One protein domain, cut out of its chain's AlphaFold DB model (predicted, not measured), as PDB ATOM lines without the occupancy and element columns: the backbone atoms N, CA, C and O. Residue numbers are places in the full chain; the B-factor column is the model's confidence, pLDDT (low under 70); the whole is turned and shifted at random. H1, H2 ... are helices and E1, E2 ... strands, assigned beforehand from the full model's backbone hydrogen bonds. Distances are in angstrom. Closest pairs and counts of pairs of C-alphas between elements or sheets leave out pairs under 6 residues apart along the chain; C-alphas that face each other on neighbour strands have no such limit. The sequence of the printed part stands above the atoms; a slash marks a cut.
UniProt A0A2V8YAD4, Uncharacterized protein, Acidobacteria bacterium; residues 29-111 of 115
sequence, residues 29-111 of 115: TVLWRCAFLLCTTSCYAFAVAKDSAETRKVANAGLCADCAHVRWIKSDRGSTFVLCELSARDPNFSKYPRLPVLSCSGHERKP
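This is residues 29 to 111 of the 115 residues of an uncharacterized protein of Acidobacteria bacterium (UniProt A0A2V8YAD4). What would one see first in this model? A small head built round the hairpin of E1 and E2 bears one long straight helix, H1, whose residues 30 to 56 stick out from it as a stalk. The short helix H2 continues from E2, and the long stretch of residues 89 to 111, with no named element, folds back from H2 past E2 and the H1 end at residues 99 and 100. What is the make-up? The printed part has 83 residues, with two named helices and two named strands in the order H1, E1, E2, H2; the one sheet has the order E1 - E2 and is antiparallel, and the class is mixed, helices and strands. How large is the outline? The whole is extended, with a radius of gyration of the C-alphas of 19.3 A, and it is a rod spanning 68 by 27 by 19 A, with the stalk making the length.

Where are the two strands? E1 is residues 70 to 74, 13.2 A from first to last C-alpha, and C-alpha 70 stands at (55.161, -12.912, -24.591). E2 is residues 80 to 84 and measures 13.4 A. Where does the long helix run? H1 is residues 30 to 61, Val 30 to Ala 61, and measures 47.0 A. It goes from C-alpha 30 at (10.189, 11.237, -34.979) to C-alpha 61 at (50.596, -6.539, -18.730). Where is the last named element? H2 is residues 85 to 88, 5.7 A long, and C-alpha 88 stands at (61.947, -22.075, -21.163).

How do E1 and E2 stand to each other? They are a hairpin of antiparallel neighbours, with 150 degrees between their N-to-C directions. The C-alphas of Trp 72 and Val 82 face each other at 4.9 A. N 73 and O 81 are within hydrogen-bond range at 2.8 A, and so are N 83 and O 71 at 2.9 A. How near do the helices come to the strands? The closest C-alphas of H1 and E2 are those of Ala 61 and Val 82, 7.5 A apart, while the two centres are 27.1 A apart. The closest C-alphas of E1 and H2 are those of Val 70 and Glu 85, 6.3 A apart. How do the two helices stand? H1 and H2 are apart. What do the helix backbones show? In H1 every pair of O i and N i+4 is within hydrogen-bond range. H2, with 4 residues, is too short for such a pair, and its 1 pair of O i and N i+3 is within range.

How far does the printed part reach? The two C-alphas farthest apart are those of Thr 29 and Pro 91, at 68.5 A, and those of the first and last printed residues, Thr 29 and Pro 111, are 51.7 A apart. Residues 29 to 56, of which 30 to 56 belong to H1, stand free, and the body without them has 55 residues and spans 31 by 21 by 21 A. Is there a cut, and how long are the links? The printed part has no cut. The links E1 to E2 and E2 to H2 are tight, and H1 to E1, with 8 residues between them, is short; residues 89 to 111 follow H2, with C-alphas 12 to 26 A from the mean of all C-alphas. Where is the model's confidence low? The mean pLDDT of the printed part is 81.7, and 16 residues are under 70, namely residues 29 to 43 and residue 46. The mean is 69 in H1 and 92 in E1.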
ATOM      1  N   THR A  29       7.965  10.389 -38.681       50.56
ATOM      2  CA  THR A  29       9.244  11.151 -38.740       50.56
ATOM      3  C   THR A  29      10.067  11.203 -37.446       50.56
ATOM      4  O   THR A  29      11.290  11.280 -37.519       50.56
ATOM      5  N   VAL A  30       9.455  11.122 -36.262       51.62
ATOM      6  CA  VAL A  30      10.189  11.237 -34.979       51.62
ATOM      7  C   VAL A  30      10.810   9.898 -34.548       51.62
ATOM      8  O   VAL A  30      11.952   9.851 -34.098       51.62
ATOM      9  N   LEU A  31      10.108   8.784 -34.779       51.69
ATOM     10  CA  LEU A  31      10.547   7.441 -34.376       51.69
ATOM     11  C   LEU A  31      11.768   6.927 -35.159       51.69
ATOM     12  O   LEU A  31      12.568   6.173 -34.610       51.69
ATOM     13  N   TRP A  32      11.963   7.365 -36.409       46.66
ATOM     14  CA  TRP A  32      13.115   6.947 -37.218       46.66
ATOM     15  C   TRP A  32      14.426   7.606 -36.755       46.66
ATOM     16  O   TRP A  32      15.467   6.956 -36.748       46.66
ATOM     17  N   ARG A  33      14.380   8.862 -36.278       51.38
ATOM     18  CA  ARG A  33      15.560   9.567 -35.735       51.38
ATOM     19  C   ARG A  33      15.982   9.009 -34.374       51.38
ATOM     20  O   ARG A  33      17.172   8.808 -34.156       51.38
ATOM     21  N   CYS A  34      15.027   8.689 -33.498       50.47
ATOM     22  CA  CYS A  34      15.323   8.059 -32.209       50.47
ATOM     23  C   CYS A  34      15.853   6.630 -32.367       50.47
ATOM     24  O   CYS A  34      16.815   6.278 -31.699       50.47
ATOM     25  N   ALA A  35      15.299   5.818 -33.275       54.91
ATOM     26  CA  ALA A  35      15.801   4.463 -33.520       54.91
ATOM     27  C   ALA A  35      17.236   4.454 -34.084       54.91
ATOM     28  O   ALA A  35      18.048   3.625 -33.680       54.91
ATOM     29  N   PHE A  36      17.575   5.406 -34.962       52.41
ATOM     30  CA  PHE A  36      18.933   5.544 -35.497       52.41
ATOM     31  C   PHE A  36      19.928   6.029 -34.425       52.41
ATOM     32  O   PHE A  36      21.012   5.469 -34.309       52.41
ATOM     33  N   LEU A  37      19.538   7.000 -33.586       55.97
ATOM     34  CA  LEU A  37      20.345   7.491 -32.453       55.97
ATOM     35  C   LEU A  37      20.511   6.450 -31.328       55.97
ATOM     36  O   LEU A  37      21.571   6.366 -30.712       55.97
ATOM     37  N   LEU A  38      19.494   5.628 -31.060       57.38
ATOM     38  CA  LEU A  38      19.562   4.535 -30.079       57.38
ATOM     39  C   LEU A  38      20.434   3.367 -30.572       57.38
ATOM     40  O   LEU A  38      21.127   2.730 -29.780       57.38
ATOM     41  N   CYS A  39      20.452   3.103 -31.880       52.88
ATOM     42  CA  CYS A  39      21.316   2.082 -32.472       52.88
ATOM     43  C   CYS A  39      22.791   2.521 -32.493       52.88
ATOM     44  O   CYS A  39      23.664   1.748 -32.097       52.88
ATOM     45  N   THR A  40      23.081   3.778 -32.855       61.34
ATOM     46  CA  THR A  40      24.458   4.302 -32.843       61.34
ATOM     47  C   THR A  40      25.018   4.420 -31.431       61.34
ATOM     48  O   THR A  40      26.171   4.062 -31.218       61.34
ATOM     49  N   THR A  41      24.222   4.843 -30.445       61.25
ATOM     50  CA  THR A  41      24.663   4.897 -29.039       61.25
ATOM     51  C   THR A  41      24.924   3.513 -28.450       61.25
ATOM     52  O   THR A  41      25.907   3.348 -27.733       61.25
ATOM     53  N   SER A  42      24.120   2.501 -28.792       65.44
ATOM     54  CA  SER A  42      24.356   1.119 -28.354       65.44
ATOM     55  C   SER A  42      25.635   0.525 -28.963       65.44
ATOM     56  O   SER A  42      26.466  -0.025 -28.238       65.44
ATOM     57  N   CYS A  43      25.853   0.699 -30.273       68.75
ATOM     58  CA  CYS A  43      27.081   0.246 -30.935       68.75
ATOM     59  C   CYS A  43      28.317   1.024 -30.464       68.75
ATOM     60  O   CYS A  43      29.369   0.422 -30.255       68.75
ATOM     61  N   TYR A  44      28.186   2.336 -30.247       70.44
ATOM     62  CA  TYR A  44      29.258   3.174 -29.718       70.44
ATOM     63  C   TYR A  44      29.628   2.746 -28.299       70.44
ATOM     64  O   TYR A  44      30.794   2.458 -28.053       70.44
ATOM     65  N   ALA A  45      28.651   2.581 -27.399       76.00
ATOM     66  CA  ALA A  45      28.881   2.108 -26.033       76.00
ATOM     67  C   ALA A  45      29.577   0.735 -25.994       76.00
ATOM     68  O   ALA A  45      30.480   0.513 -25.187       76.00
ATOM     69  N   PHE A  46      29.204  -0.180 -26.893       61.28
ATOM     70  CA  PHE A  46      29.872  -1.475 -27.001       61.28
ATOM     71  C   PHE A  46      31.312  -1.353 -27.533       61.28
ATOM     72  O   PHE A  46      32.209  -2.032 -27.028       61.28
ATOM     73  N   ALA A  47      31.559  -0.466 -28.504       74.12
ATOM     74  CA  ALA A  47      32.894  -0.196 -29.034       74.12
ATOM     75  C   ALA A  47      33.821   0.441 -27.981       74.12
ATOM     76  O   ALA A  47      34.912  -0.081 -27.753       74.12
ATOM     77  N   VAL A  48      33.377   1.485 -27.262       75.94
ATOM     78  CA  VAL A  48      34.193   2.086 -26.183       75.94
ATOM     79  C   VAL A  48      34.433   1.119 -25.021       75.94
ATOM     80  O   VAL A  48      35.519   1.126 -24.439       75.94
ATOM     81  N   ALA A  49      33.482   0.235 -24.695       78.12
ATOM     82  CA  ALA A  49      33.696  -0.790 -23.672       78.12
ATOM     83  C   ALA A  49      34.773  -1.812 -24.081       78.12
ATOM     84  O   ALA A  49      35.588  -2.222 -23.250       78.12
ATOM     85  N   LYS A  50      34.805  -2.211 -25.361       74.19
ATOM     86  CA  LYS A  50      35.840  -3.098 -25.915       74.19
ATOM     87  C   LYS A  50      37.222  -2.450 -25.893       74.19
ATOM     88  O   LYS A  50      38.168  -3.099 -25.454       74.19
ATOM     89  N   ASP A  51      37.313  -1.191 -26.308       79.19
ATOM     90  CA  ASP A  51      38.567  -0.433 -26.326       79.19
ATOM     91  C   ASP A  51      39.147  -0.250 -24.910       79.19
ATOM     92  O   ASP A  51      40.308  -0.562 -24.641       79.19
ATOM     93  N   SER A  52      38.286   0.101 -23.949       79.25
ATOM     94  CA  SER A  52      38.661   0.232 -22.534       79.25
ATOM     95  C   SER A  52      39.158  -1.088 -21.935       79.25
ATOM     96  O   SER A  52      40.086  -1.107 -21.122       79.25
ATOM     97  N   ALA A  53      38.537  -2.209 -22.316       79.69
ATOM     98  CA  ALA A  53      38.952  -3.532 -21.866       79.69
ATOM     99  C   ALA A  53      40.318  -3.922 -22.442       79.69
ATOM    100  O   ALA A  53      41.119  -4.519 -21.726       79.69
ATOM    101  N   GLU A  54      40.598  -3.583 -23.701       80.75
ATOM    102  CA  GLU A  54      41.892  -3.851 -24.331       80.75
ATOM    103  C   GLU A  54      43.000  -2.982 -23.730       80.75
ATOM    104  O   GLU A  54      44.016  -3.510 -23.283       80.75
ATOM    105  N   THR A  55      42.750  -1.682 -23.565       85.62
ATOM    106  CA  THR A  55      43.675  -0.762 -22.888       85.62
ATOM    107  C   THR A  55      44.002  -1.238 -21.475       85.62
ATOM    108  O   THR A  55      45.164  -1.244 -21.070       85.62
ATOM    109  N   ARG A  56      43.005  -1.727 -20.724       84.38
ATOM    110  CA  ARG A  56      43.236  -2.311 -19.397       84.38
ATOM    111  C   ARG A  56      44.101  -3.569 -19.461       84.38
ATOM    112  O   ARG A  56      44.933  -3.754 -18.583       84.38
ATOM    113  N   LYS A  57      43.930  -4.442 -20.458       85.62
ATOM    114  CA  LYS A  57      44.792  -5.631 -20.610       85.62
ATOM    115  C   LYS A  57      46.239  -5.236 -20.873       85.62
ATOM    116  O   LYS A  57      47.127  -5.794 -20.237       85.62
ATOM    117  N   VAL A  58      46.457  -4.272 -21.767       85.94
ATOM    118  CA  VAL A  58      47.788  -3.736 -22.084       85.94
ATOM    119  C   VAL A  58      48.408  -3.109 -20.833       85.94
ATOM    120  O   VAL A  58      49.503  -3.498 -20.431       85.94
ATOM    121  N   ALA A  59      47.672  -2.238 -20.140       86.69
ATOM    122  CA  ALA A  59      48.120  -1.614 -18.896       86.69
ATOM    123  C   ALA A  59      48.423  -2.645 -17.793       86.69
ATOM    124  O   ALA A  59      49.420  -2.523 -17.085       86.69
ATOM    125  N   ASN A  60      47.602  -3.692 -17.675       89.38
ATOM    126  CA  ASN A  60      47.821  -4.773 -16.720       89.38
ATOM    127  C   ASN A  60      49.057  -5.608 -17.067       89.38
ATOM    128  O   ASN A  60      49.687  -6.126 -16.157       89.38
ATOM    129  N   ALA A  61      49.412  -5.774 -18.343       88.75
ATOM    130  CA  ALA A  61      50.596  -6.539 -18.730       88.75
ATOM    131  C   ALA A  61      51.909  -5.748 -18.562       88.75
ATOM    132  O   ALA A  61      52.952  -6.352 -18.295       88.75
ATOM    133  N   GLY A  62      51.867  -4.414 -18.652       92.31
ATOM    134  CA  GLY A  62      53.057  -3.562 -18.569       92.31
ATOM    135  C   GLY A  62      53.994  -3.801 -19.754       92.31
ATOM    136  O   GLY A  62      53.528  -3.960 -20.878       92.31
ATOM    137  N   LEU A  63      55.303  -3.916 -19.505       91.56
ATOM    138  CA  LEU A  63      56.311  -4.209 -20.540       91.56
ATOM    139  C   LEU A  63      56.048  -5.523 -21.285       91.56
ATOM    140  O   LEU A  63      56.467  -5.707 -22.425       91.56
ATOM    141  N   CYS A  64      55.359  -6.472 -20.650       91.81
ATOM    142  CA  CYS A  64      55.006  -7.716 -21.315       91.81
ATOM    143  C   CYS A  64      53.941  -7.530 -22.404       91.81
ATOM    144  O   CYS A  64      53.757  -8.455 -23.184       91.81
ATOM    145  N   ALA A  65      53.248  -6.389 -22.492       91.50
ATOM    146  CA  ALA A  65      52.204  -6.187 -23.494       91.50
ATOM    147  C   ALA A  65      52.745  -6.196 -24.933       91.50
ATOM    148  O   ALA A  65      52.122  -6.768 -25.826       91.50
ATOM    149  N   ASP A  66      53.917  -5.595 -25.131       91.00
ATOM    150  CA  ASP A  66      54.600  -5.437 -26.418       91.00
ATOM    151  C   ASP A  66      55.853  -6.318 -26.559       91.00
ATOM    152  O   ASP A  66      56.579  -6.208 -27.542       91.00
ATOM    153  N   CYS A  67      56.114  -7.216 -25.608       92.44
ATOM    154  CA  CYS A  67      57.306  -8.062 -25.627       92.44
ATOM    155  C   CYS A  67      57.244  -9.149 -26.723       92.44
ATOM    156  O   CYS A  67      56.220  -9.796 -26.923       92.44
ATOM    157  N   ALA A  68      58.359  -9.423 -27.398       92.19
ATOM    158  CA  ALA A  68      58.497 -10.443 -28.433       92.19
ATOM    159  C   ALA A  68      58.418 -11.874 -27.874       92.19
ATOM    160  O   ALA A  68      58.025 -12.793 -28.586       92.19
ATOM    161  N   HIS A  69      58.767 -12.069 -26.599       92.31
ATOM    162  CA  HIS A  69      58.741 -13.375 -25.925       92.31
ATOM    163  C   HIS A  69      57.428 -13.655 -25.178       92.31
ATOM    164  O   HIS A  69      57.336 -14.634 -24.430       92.31
ATOM    165  N   VAL A  70      56.432 -12.771 -25.299       92.56
ATOM    166  CA  VAL A  70      55.161 -12.912 -24.591       92.56
ATOM    167  C   VAL A  70      54.204 -13.831 -25.343       92.56
ATOM    168  O   VAL A  70      53.990 -13.697 -26.547       92.56
ATOM    169  N   ARG A  71      53.533 -14.718 -24.605       91.94
ATOM    170  CA  ARG A  71      52.415 -15.510 -25.113       91.94
ATOM    171  C   ARG A  71      51.158 -15.280 -24.284       91.94
ATOM    172  O   ARG A  71      51.133 -15.540 -23.083       91.94
ATOM    173  N   TRP A  72      50.089 -14.842 -24.945       90.75
ATOM    174  CA  TRP A  72      48.779 -14.638 -24.326       90.75
ATOM    175  C   TRP A  72      47.958 -15.929 -24.348       90.75
ATOM    176  O   TRP A  72      47.702 -16.502 -25.405       90.75
ATOM    177  N   ILE A  73      47.521 -16.381 -23.176       91.00
ATOM    178  CA  ILE A  73      46.747 -17.611 -22.995       91.00
ATOM    179  C   ILE A  73      45.367 -17.240 -22.469       91.00
ATOM    180  O   ILE A  73      45.246 -16.635 -21.407       91.00
ATOM    181  N   LYS A  74      44.314 -17.619 -23.195       91.31
ATOM    182  CA  LYS A  74      42.928 -17.458 -22.740       91.31
ATOM    183  C   LYS A  74      42.476 -18.729 -22.030       91.31
ATOM    184  O   LYS A  74      42.595 -19.819 -22.579       91.31
ATOM    185  N   SER A  75      41.974 -18.577 -20.812       90.56
ATOM    186  CA  SER A  75      41.310 -19.643 -20.069       90.56
ATOM    187  C   SER A  75      39.863 -19.785 -20.527       90.56
ATOM    188  O   SER A  75      39.239 -18.810 -20.945       90.56
ATOM    189  N   ASP A  76      39.315 -20.985 -20.366       90.31
ATOM    190  CA  ASP A  76      37.903 -21.299 -20.603       90.31
ATOM    191  C   ASP A  76      36.955 -20.407 -19.776       90.31
ATOM    192  O   ASP A  76      35.872 -20.034 -20.212       90.31
ATOM    193  N   ARG A  77      37.420 -19.940 -18.609       89.56
ATOM    194  CA  ARG A  77      36.694 -18.990 -17.748       89.56
ATOM    195  C   ARG A  77      36.740 -17.532 -18.232       89.56
ATOM    196  O   ARG A  77      36.224 -16.656 -17.549       89.56
ATOM    197  N   GLY A  78      37.385 -17.248 -19.364       86.19
ATOM    198  CA  GLY A  78      37.483 -15.906 -19.951       86.19
ATOM    199  C   GLY A  78      38.645 -15.044 -19.439       86.19
ATOM    200  O   GLY A  78      38.871 -13.953 -19.961       86.19
ATOM    201  N   SER A  79      39.424 -15.521 -18.465       87.19
ATOM    202  CA  SER A  79      40.637 -14.831 -18.005       87.19
ATOM    203  C   SER A  79      41.770 -14.972 -19.018       87.19
ATOM    204  O   SER A  79      41.960 -16.039 -19.598       87.19
ATOM    205  N   THR A  80      42.549 -13.907 -19.216       88.31
ATOM    206  CA  THR A  80      43.745 -13.941 -20.070       88.31
ATOM    207  C   THR A  80      44.997 -13.860 -19.203       88.31
ATOM    208  O   THR A  80      45.106 -12.976 -18.358       88.31
ATOM    209  N   PHE A  81      45.930 -14.780 -19.423       89.81
ATOM    210  CA  PHE A  81      47.204 -14.872 -18.723       89.81
ATOM    211  C   PHE A  81      48.359 -14.631 -19.686       89.81
ATOM    212  O   PHE A  81      48.265 -14.929 -20.877       89.81
ATOM    213  N   VAL A  82      49.454 -14.118 -19.141       91.19
ATOM    214  CA  VAL A  82      50.708 -13.917 -19.860       91.19
ATOM    215  C   VAL A  82      51.683 -15.021 -19.465       91.19
ATOM    216  O   VAL A  82      51.912 -15.255 -18.279       91.19
ATOM    217  N   LEU A  83      52.254 -15.688 -20.464       92.69
ATOM    218  CA  LEU A  83      53.350 -16.633 -20.313       92.69
ATOM    219  C   LEU A  83      54.616 -16.040 -20.931       92.69
ATOM    220  O   LEU A  83      54.583 -15.537 -22.054       92.69
ATOM    221  N   CYS A  84      55.724 -16.113 -20.197       92.94
ATOM    222  CA  CYS A  84      57.038 -15.733 -20.699       92.94
ATOM    223  C   CYS A  84      57.701 -16.946 -21.354       92.94
ATOM    224  O   CYS A  84      58.009 -17.920 -20.673       92.94
ATOM    225  N   GLU A  85      57.936 -16.913 -22.666       93.31
ATOM    226  CA  GLU A  85      58.609 -18.020 -23.362       93.31
ATOM    227  C   GLU A  85      60.117 -18.051 -23.076       93.31
ATOM    228  O   GLU A  85      60.757 -19.095 -23.200       93.31
ATOM    229  N   LEU A  86      60.684 -16.935 -22.603       91.38
ATOM    230  CA  LEU A  86      62.087 -16.861 -22.204       91.38
ATOM    231  C   LEU A  86      62.393 -17.760 -20.996       91.38
ATOM    232  O   LEU A  86      63.491 -18.307 -20.924       91.38
ATOM    233  N   SER A  87      61.403 -18.021 -20.129       91.94
ATOM    234  CA  SER A  87      61.553 -18.938 -18.987       91.94
ATOM    235  C   SER A  87      61.874 -20.376 -19.395       91.94
ATOM    236  O   SER A  87      62.273 -21.180 -18.562       91.94
ATOM    237  N   ALA A  88      61.613 -20.750 -20.653       90.50
ATOM    238  CA  ALA A  88      61.947 -22.075 -21.163       90.50
ATOM    239  C   ALA A  88      63.448 -22.223 -21.453       90.50
ATOM    240  O   ALA A  88      63.957 -23.340 -21.462       90.50
ATOM    241  N   ARG A  89      64.142 -21.107 -21.710       91.06
ATOM    242  CA  ARG A  89      65.575 -21.068 -22.029       91.06
ATOM    243  C   ARG A  89      66.415 -20.639 -20.834       91.06
ATOM    244  O   ARG A  89      67.518 -21.145 -20.669       91.06
ATOM    245  N   ASP A  90      65.893 -19.727 -20.019       88.94
ATOM    246  CA  ASP A  90      66.606 -19.161 -18.883       88.94
ATOM    247  C   ASP A  90      65.748 -19.259 -17.601       88.94
ATOM    248  O   ASP A  90      64.659 -18.674 -17.538       88.94
ATOM    249  N   PRO A  91      66.214 -19.994 -16.572       87.88
ATOM    250  CA  PRO A  91      65.476 -20.203 -15.328       87.88
ATOM    251  C   PRO A  91      65.380 -18.952 -14.440       87.88
ATOM    252  O   PRO A  91      64.618 -18.966 -13.475       87.88
ATOM    253  N   ASN A  92      66.102 -17.867 -14.743       87.81
ATOM    254  CA  ASN A  92      65.974 -16.592 -14.029       87.81
ATOM    255  C   ASN A  92      64.640 -15.888 -14.317       87.81
ATOM    256  O   ASN A  92      64.239 -14.988 -13.576       87.81
ATOM    257  N   PHE A  93      63.933 -16.284 -15.380       89.25
ATOM    258  CA  PHE A  93      62.639 -15.713 -15.735       89.25
ATOM    259  C   PHE A  93      61.493 -16.597 -15.241       89.25
ATOM    260  O   PHE A  93      61.405 -17.784 -15.546       89.25
ATOM    261  N   SER A  94      60.544 -15.996 -14.525       88.56
ATOM    262  CA  SER A  94      59.313 -16.677 -14.114       88.56
ATOM    263  C   SER A  94      58.422 -16.990 -15.320       88.56
ATOM    264  O   SER A  94      58.059 -16.087 -16.073       88.56
ATOM    265  N   LYS A  95      57.977 -18.250 -15.451       90.69
ATOM    266  CA  LYS A  95      57.031 -18.692 -16.502       90.69
ATOM    267  C   LYS A  95      55.748 -17.859 -16.540       90.69
ATOM    268  O   LYS A  95      55.248 -17.540 -17.616       90.69
ATOM    269  N   TYR A  96      55.239 -17.497 -15.365       91.75
ATOM    270  CA  TYR A  96      54.081 -16.623 -15.189       91.75
ATOM    271  C   TYR A  96      54.510 -15.403 -14.363       91.75
ATOM    272  O   TYR A  96      54.498 -15.471 -13.129       91.75
ATOM    273  N   PRO A  97      54.964 -14.313 -15.007       87.56
ATOM    274  CA  PRO A  97      55.404 -13.124 -14.290       87.56
ATOM    275  C   PRO A  97      54.240 -12.475 -13.535       87.56
ATOM    276  O   PRO A  97      53.076 -12.559 -13.935       87.56
ATOM    277  N   ARG A  98      54.556 -11.804 -12.423       88.44
ATOM    278  CA  ARG A  98      53.575 -11.008 -11.679       88.44
ATOM    279  C   ARG A  98      53.309  -9.726 -12.463       88.44
ATOM    280  O   ARG A  98      54.222  -8.951 -12.718       88.44
ATOM    281  N   LEU A  99      52.057  -9.546 -12.858       88.12
ATOM    282  CA  LEU A  99      51.589  -8.395 -13.618       88.12
ATOM    283  C   LEU A  99      51.189  -7.234 -12.681       88.12
ATOM    284  O   LEU A  99      50.619  -7.523 -11.622       88.12
ATOM    285  N   PRO A 100      51.425  -5.954 -13.050       91.12
ATOM    286  CA  PRO A 100      52.117  -5.469 -14.254       91.12
ATOM    287  C   PRO A 100      53.647  -5.526 -14.138       91.12
ATOM    288  O   PRO A 100      54.219  -5.185 -13.104       91.12
ATOM    289  N   VAL A 101      54.325  -5.915 -15.221       91.50
ATOM    290  CA  VAL A 101      55.795  -5.935 -15.263       91.50
ATOM    291  C   VAL A 101      56.308  -4.543 -15.615       91.50
ATOM    292  O   VAL A 101      56.089  -4.065 -16.726       91.50
ATOM    293  N   LEU A 102      56.990  -3.897 -14.668       90.44
ATOM    294  CA  LEU A 102      57.532  -2.540 -14.836       90.44
ATOM    295  C   LEU A 102      59.004  -2.521 -15.270       90.44
ATOM    296  O   LEU A 102      59.468  -1.525 -15.809       90.44
ATOM    297  N   SER A 103      59.739  -3.610 -15.029       89.69
ATOM    298  CA  SER A 103      61.145  -3.759 -15.410       89.69
ATOM    299  C   SER A 103      61.445  -5.226 -15.718       89.69
ATOM    300  O   SER A 103      61.044  -6.112 -14.963       89.69
ATOM    301  N   CYS A 104      62.110  -5.486 -16.845       90.25
ATOM    302  CA  CYS A 104      62.518  -6.821 -17.275       90.25
ATOM    303  C   CYS A 104      63.811  -6.715 -18.093       90.25
ATOM    304  O   CYS A 104      63.860  -5.975 -19.070       90.25
ATOM    305  N   SER A 105      64.841  -7.470 -17.712       89.81
ATOM    306  CA  SER A 105      66.139  -7.496 -18.404       89.81
ATOM    307  C   SER A 105      66.081  -8.149 -19.788       89.81
ATOM    308  O   SER A 105      66.888  -7.823 -20.650       89.81
ATOM    309  N   GLY A 106      65.128  -9.058 -20.003       89.56
ATOM    310  CA  GLY A 106      64.896  -9.755 -21.270       89.56
ATOM    311  C   GLY A 106      63.729  -9.184 -22.075       89.56
ATOM    312  O   GLY A 106      63.105  -9.918 -22.836       89.56
ATOM    313  N   HIS A 107      63.346  -7.922 -21.843       92.31
ATOM    314  CA  HIS A 107      62.320  -7.267 -22.653       92.31
ATOM    315  C   HIS A 107      62.878  -6.953 -24.038       92.31
ATOM    316  O   HIS A 107      63.858  -6.227 -24.183       92.31
ATOM    317  N   GLU A 108      62.215  -7.485 -25.052       92.62
ATOM    318  CA  GLU A 108      62.480  -7.170 -26.447       92.62
ATOM    319  C   GLU A 108      61.160  -6.732 -27.064       92.62
ATOM    320  O   GLU A 108      60.184  -7.472 -26.988       92.62
ATOM    321  N   ARG A 109      61.084  -5.535 -27.648       90.88
ATOM    322  CA  ARG A 109      59.839  -5.080 -28.278       90.88
ATOM    323  C   ARG A 109      59.567  -5.881 -29.541       90.88
ATOM    324  O   ARG A 109      60.415  -5.958 -30.427       90.88
ATOM    325  N   LYS A 110      58.354  -6.414 -29.661       87.31
ATOM    326  CA  LYS A 110      57.861  -6.965 -30.918       87.31
ATOM    327  C   LYS A 110      57.825  -5.830 -31.949       87.31
ATOM    328  O   LYS A 110      57.312  -4.757 -31.623       87.31
ATOM    329  N   PRO A 111      58.323  -6.033 -33.182       79.44
ATOM    330  CA  PRO A 111      58.132  -5.047 -34.234       79.44
ATOM    331  C   PRO A 111      56.629  -4.809 -34.405       79.44
ATOM    332  O   PRO A 111      55.868  -5.749 -34.653       79.44
TER     333      PRO A 111